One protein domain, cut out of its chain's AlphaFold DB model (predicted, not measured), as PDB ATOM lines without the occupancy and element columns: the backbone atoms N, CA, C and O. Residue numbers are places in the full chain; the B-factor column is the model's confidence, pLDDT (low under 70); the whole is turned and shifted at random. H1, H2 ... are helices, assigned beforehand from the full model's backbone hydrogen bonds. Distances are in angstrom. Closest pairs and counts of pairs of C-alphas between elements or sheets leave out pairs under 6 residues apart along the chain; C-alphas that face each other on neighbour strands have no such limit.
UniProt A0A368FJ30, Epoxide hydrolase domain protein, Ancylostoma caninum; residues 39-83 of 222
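This is residues 39 to 83 of the 222 residues of the protein "Epoxide hydrolase domain protein" of Ancylostoma caninum (UniProt A0A368FJ30). Two helices form a long, thin helical hairpin: H1 runs out, an extended loop carries the chain on, and the longer H2 folds back beside that loop until its last part meets H1. Look for 45 residues with two named helices, H1 then H2, and no named strand; the class is all helix. The whole is loose, with a radius of gyration of the C-alphas of 12.6 A, and a rod spanning 40 by 17 by 9 A.

Start with H1, residues 39 to 50, and compare it with H2, residues 61 to 79. They form a helical hairpin and run opposite ways at a shallow tilt of 34 degrees, only just short of steep. They touch through residues 45 to 49 of H1 and 74 to 78 of H2 alone; the closest C-alphas, of Lys 45 and Thr 78, are 5.2 A apart. In both helices every O i to N i+4 pair is within hydrogen-bond range.

Find C-alpha 39 at (77.970, 28.611, 124.056); from there H1 runs 16.3 A to C-alpha 50. H2 begins at C-alpha 61, at (78.370, 65.861, 117.943), and runs 27.0 A to C-alpha 79 at (78.607, 39.337, 112.763).

The C-alphas farthest apart, of Glu 39 and Asp 59, are 40.7 A apart. The link of 10 residues from H1 to H2 is short, the printed part has no cut, and no printed residue is under 70 in pLDDT.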
ATOM      1  N   GLU A  39      78.784  28.045 122.977       97.06
ATOM      2  CA  GLU A  39      77.970  28.611 124.056       97.06
ATOM      3  C   GLU A  39      78.477  29.983 124.533       97.06
ATOM      4  O   GLU A  39      77.683  30.893 124.755       97.06
ATOM      5  N   GLN A  40      79.797  30.175 124.651       95.56
ATOM      6  CA  GLN A  40      80.362  31.461 125.072       95.56
ATOM      7  C   GLN A  40      80.225  32.521 123.978       95.56
ATOM      8  O   GLN A  40      79.929  33.681 124.272       95.56
ATOM      9  N   ILE A  41      80.419  32.130 122.715       95.88
ATOM     10  CA  ILE A  41      80.246  33.022 121.564       95.88
ATOM     11  C   ILE A  41      78.782  33.464 121.466       95.88
ATOM     12  O   ILE A  41      78.505  34.659 121.344       95.88
ATOM     13  N   ASP A  42      77.850  32.521 121.560       95.00
ATOM     14  CA  ASP A  42      76.414  32.775 121.492       95.00
ATOM     15  C   ASP A  42      75.944  33.622 122.675       95.00
ATOM     16  O   ASP A  42      75.170  34.565 122.493       95.00
ATOM     17  N   HIS A  43      76.479  33.371 123.872       94.88
ATOM     18  CA  HIS A  43      76.221  34.198 125.045       94.88
ATOM     19  C   HIS A  43      76.641  35.657 124.813       94.88
ATOM     20  O   HIS A  43      75.840  36.569 125.025       94.88
ATOM     21  N   VAL A  44      77.857  35.900 124.308       93.69
ATOM     22  CA  VAL A  44      78.333  37.258 123.987       93.69
ATOM     23  C   VAL A  44      77.464  37.915 122.913       93.69
ATOM     24  O   VAL A  44      77.067  39.070 123.075       93.69
ATOM     25  N   LYS A  45      77.106  37.193 121.845       93.69
ATOM     26  CA  LYS A  45      76.215  37.708 120.790       93.69
ATOM     27  C   LYS A  45      74.835  38.078 121.335       93.69
ATOM     28  O   LYS A  45      74.305  39.131 120.991       93.69
ATOM     29  N   SER A  46      74.280  37.261 122.230       92.44
ATOM     30  CA  SER A  46      73.008  37.551 122.895       92.44
ATOM     31  C   SER A  46      73.091  38.807 123.764       92.44
ATOM     32  O   SER A  46      72.168  39.622 123.752       92.44
ATOM     33  N   LEU A  47      74.185  38.997 124.507       92.12
ATOM     34  CA  LEU A  47      74.394  40.208 125.306       92.12
ATOM     35  C   LEU A  47      74.478  41.453 124.417       92.12
ATOM     36  O   LEU A  47      73.848  42.465 124.715       92.12
ATOM     37  N   LEU A  48      75.191  41.375 123.295       90.88
ATOM     38  CA  LEU A  48      75.321  42.485 122.348       90.88
ATOM     39  C   LEU A  48      73.987  42.849 121.681       90.88
ATOM     40  O   LEU A  48      73.693  44.032 121.522       90.88
ATOM     41  N   GLY A  49      73.161  41.850 121.351       83.88
ATOM     42  CA  GLY A  49      71.845  42.055 120.736       83.88
ATOM     43  C   GLY A  49      70.766  42.580 121.691       83.88
ATOM     44  O   GLY A  49      69.832  43.245 121.254       83.88
ATOM     45  N   THR A  50      70.885  42.303 122.992       80.81
ATOM     46  CA  THR A  50      69.918  42.738 124.022       80.81
ATOM     47  C   THR A  50      70.303  44.054 124.698       80.81
ATOM     48  O   THR A  50      69.463  44.686 125.343       80.81
ATOM     49  N   SER A  51      71.555  44.491 124.547       82.62
ATOM     50  CA  SER A  51      72.072  45.704 125.179       82.62
ATOM     51  C   SER A  51      71.429  46.963 124.596       82.62
ATOM     52  O   SER A  51      71.650  47.316 123.438       82.62
ATOM     53  N   GLN A  52      70.667  47.689 125.418       84.69
ATOM     54  CA  GLN A  52      70.138  48.999 125.043       84.69
ATOM     55  C   GLN A  52      71.227  50.066 125.176       84.69
ATOM     56  O   GLN A  52      71.717  50.347 126.271       84.69
ATOM     57  N   LEU A  53      71.599  50.680 124.053       87.81
ATOM     58  CA  LEU A  53      72.487  51.838 124.060       87.81
ATOM     59  C   LEU A  53      71.731  53.070 124.557       87.81
ATOM     60  O   LEU A  53      70.616  53.344 124.115       87.81
ATOM     61  N   VAL A  54      72.369  53.846 125.435       90.19
ATOM     62  CA  VAL A  54      71.829  55.134 125.885       90.19
ATOM     63  C   VAL A  54      71.706  56.070 124.671       90.19
ATOM     64  O   VAL A  54      72.683  56.203 123.916       90.19
ATOM     65  N   PRO A  55      70.537  56.703 124.447       92.44
ATOM     66  CA  PRO A  55      70.370  57.686 123.382       92.44
ATOM     67  C   PRO A  55      71.381  58.835 123.514       92.44
ATOM     68  O   PRO A  55      71.710  59.229 124.637       92.44
ATOM     69  N   PRO A  56      71.901  59.374 122.399       95.25
ATOM     70  CA  PRO A  56      72.805  60.512 122.460       95.25
ATOM     71  C   PRO A  56      72.055  61.782 122.889       95.25
ATOM     72  O   PRO A  56      70.846  61.894 122.696       95.25
ATOM     73  N   PHE A  57      72.784  62.758 123.430       95.12
ATOM     74  CA  PHE A  57      72.240  64.097 123.650       95.12
ATOM     75  C   PHE A  57      71.971  64.794 122.312       95.12
ATOM     76  O   PHE A  57      72.791  64.707 121.391       95.12
ATOM     77  N   GLU A  58      70.853  65.517 122.237       93.62
ATOM     78  CA  GLU A  58      70.531  66.393 121.109       93.62
ATOM     79  C   GLU A  58      71.642  67.442 120.916       93.62
ATOM     80  O   GLU A  58      72.264  67.895 121.880       93.62
ATOM     81  N   ASP A  59      71.954  67.756 119.657       93.69
ATOM     82  CA  ASP A  59      72.969  68.734 119.232       93.69
ATOM     83  C   ASP A  59      74.406  68.529 119.766       93.69
ATOM     84  O   ASP A  59      75.278  69.385 119.599       93.69
ATOM     85  N   CYS A  60      74.719  67.362 120.343       95.75
ATOM     86  CA  CYS A  60      76.065  67.025 120.807       95.75
ATOM     87  C   CYS A  60      76.776  66.072 119.837       95.75
ATOM     88  O   CYS A  60      76.635  64.848 119.910       95.75
ATOM     89  N   THR A  61      77.625  66.623 118.966       95.50
ATOM     90  CA  THR A  61      78.370  65.861 117.943       95.50
ATOM     91  C   THR A  61      79.176  64.692 118.517       95.50
ATOM     92  O   THR A  61      79.134  63.588 117.975       95.50
ATOM     93  N   LEU A  62      79.866  64.892 119.645       95.62
ATOM     94  CA  LEU A  62      80.632  63.837 120.314       95.62
ATOM     95  C   LEU A  62      79.732  62.718 120.857       95.62
ATOM     96  O   LEU A  62      80.093  61.545 120.764       95.62
ATOM     97  N   SER A  63      78.575  63.067 121.428       95.12
ATOM     98  CA  SER A  63      77.613  62.090 121.950       95.12
ATOM     99  C   SER A  63      77.033  61.242 120.818       95.12
ATOM    100  O   SER A  63      77.065  60.014 120.891       95.12
ATOM    101  N   ILE A  64      76.622  61.892 119.726       95.75
ATOM    102  CA  ILE A  64      76.116  61.242 118.512       95.75
ATOM    103  C   ILE A  64      77.177  60.308 117.914       95.75
ATOM    104  O   ILE A  64      76.883  59.152 117.611       95.75
ATOM    105  N   ALA A  65      78.428  60.762 117.795       95.38
ATOM    106  CA  ALA A  65      79.518  59.950 117.255       95.38
ATOM    107  C   ALA A  65      79.809  58.710 118.117       95.38
ATOM    108  O   ALA A  65      79.961  57.614 117.579       95.38
ATOM    109  N   ARG A  66      79.848  58.853 119.449       94.19
ATOM    110  CA  ARG A  66      80.043  57.720 120.373       94.19
ATOM    111  C   ARG A  66      78.898  56.720 120.289       94.19
ATOM    112  O   ARG A  66      79.161  55.523 120.228       94.19
ATOM    113  N   HIS A  67      77.654  57.193 120.257       94.25
ATOM    114  CA  HIS A  67      76.488  56.325 120.108       94.25
ATOM    115  C   HIS A  67      76.564  55.521 118.801       94.25
ATOM    116  O   HIS A  67      76.468  54.295 118.823       94.25
ATOM    117  N   SER A  68      76.830  56.192 117.676       93.94
ATOM    118  CA  SER A  68      76.991  55.546 116.368       93.94
ATOM    119  C   SER A  68      78.144  54.540 116.344       93.94
ATOM    120  O   SER A  68      77.982  53.444 115.812       93.94
ATOM    121  N   PHE A  69      79.287  54.871 116.957       94.69
ATOM    122  CA  PHE A  69      80.419  53.951 117.085       94.69
ATOM    123  C   PHE A  69      80.049  52.698 117.885       94.69
ATOM    124  O   PHE A  69      80.311  51.592 117.429       94.69
ATOM    125  N   MET A  70      79.407  52.852 119.047       94.00
ATOM    126  CA  MET A  70      78.997  51.716 119.882       94.00
ATOM    127  C   MET A  70      77.969  50.830 119.177       94.00
ATOM    128  O   MET A  70      78.054  49.606 119.265       94.00
ATOM    129  N   LYS A  71      77.028  51.437 118.442       92.31
ATOM    130  CA  LYS A  71      76.059  50.704 117.623       92.31
ATOM    131  C   LYS A  71      76.762  49.881 116.547       92.31
ATOM    132  O   LYS A  71      76.549  48.675 116.469       92.31
ATOM    133  N   ASN A  72      77.644  50.514 115.775       94.00
ATOM    134  CA  ASN A  72      78.401  49.830 114.733       94.00
ATOM    135  C   ASN A  72      79.297  48.722 115.307       94.00
ATOM    136  O   ASN A  72      79.338  47.626 114.762       94.00
ATOM    137  N   LEU A  73      79.959  48.972 116.439       92.94
ATOM    138  CA  LEU A  73      80.769  47.969 117.122       92.94
ATOM    139  C   LEU A  73      79.927  46.753 117.528       92.94
ATOM    140  O   LEU A  73      80.365  45.629 117.309       92.94
ATOM    141  N   SER A  74      78.718  46.950 118.064       92.69
ATOM    142  CA  SER A  74      77.819  45.837 118.405       92.69
ATOM    143  C   SER A  74      77.434  45.007 117.172       92.69
ATOM    144  O   SER A  74      77.521  43.777 117.195       92.69
ATOM    145  N   GLU A  75      77.095  45.664 116.058       91.44
ATOM    146  CA  GLU A  75      76.763  45.006 114.785       91.44
ATOM    147  C   GLU A  75      77.951  44.200 114.228       91.44
ATOM    148  O   GLU A  75      77.807  43.033 113.845       91.44
ATOM    149  N   VAL A  76      79.150  44.791 114.243       93.50
ATOM    150  CA  VAL A  76      80.392  44.134 113.814       93.50
ATOM    151  C   VAL A  76      80.706  42.935 114.707       93.50
ATOM    152  O   VAL A  76      80.966  41.853 114.198       93.50
ATOM    153  N   MET A  77      80.636  43.082 116.030       93.00
ATOM    154  CA  MET A  77      80.956  41.999 116.968       93.00
ATOM    155  C   MET A  77      79.935  40.853 116.922       93.00
ATOM    156  O   MET A  77      80.297  39.693 117.132       93.00
ATOM    157  N   THR A  78      78.675  41.151 116.592       91.94
ATOM    158  CA  THR A  78      77.621  40.140 116.402       91.94
ATOM    159  C   THR A  78      77.847  39.320 115.129       91.94
ATOM    160  O   THR A  78      77.641  38.103 115.128       91.94
ATOM    161  N   SER A  79      78.307  39.969 114.056       91.81
ATOM    162  CA  SER A  79      78.607  39.337 112.763       91.81
ATOM    163  C   SER A  79      80.043  38.804 112.643       91.81
ATOM    164  O   SER A  79      80.376  38.163 111.648       91.81
ATOM    165  N   PHE A  80      80.885  39.029 113.654       95.00
ATOM    166  CA  PHE A  80      82.284  38.618 113.657       95.00
ATOM    167  C   PHE A  80      82.439  37.091 113.602       95.00
ATOM    168  O   PHE A  80      81.798  36.346 114.354       95.00
ATOM    169  N   ASP A  81      83.337  36.621 112.734       95.62
ATOM    170  CA  ASP A  81      83.671  35.204 112.614       95.62
ATOM    171  C   ASP A  81      84.700  34.792 113.679       95.62
ATOM    172  O   ASP A  81      85.919  34.756 113.474       95.62
ATOM    173  N   TRP A  82      84.180  34.465 114.859       95.19
ATOM    174  CA  TRP A  82      84.966  34.002 116.000       95.19
ATOM    175  C   TRP A  82      85.743  32.716 115.715       95.19
ATOM    176  O   TRP A  82      86.836  32.537 116.256       95.19
ATOM    177  N   LYS A  83      85.228  31.829 114.853       95.62
ATOM    178  CA  LYS A  83      85.896  30.564 114.525       95.62
ATOM    179  C   LYS A  83      87.058  30.780 113.575       95.62
ATOM    180  O   LYS A  83      88.124  30.201 113.791       95.62
TER     181      LYS A  83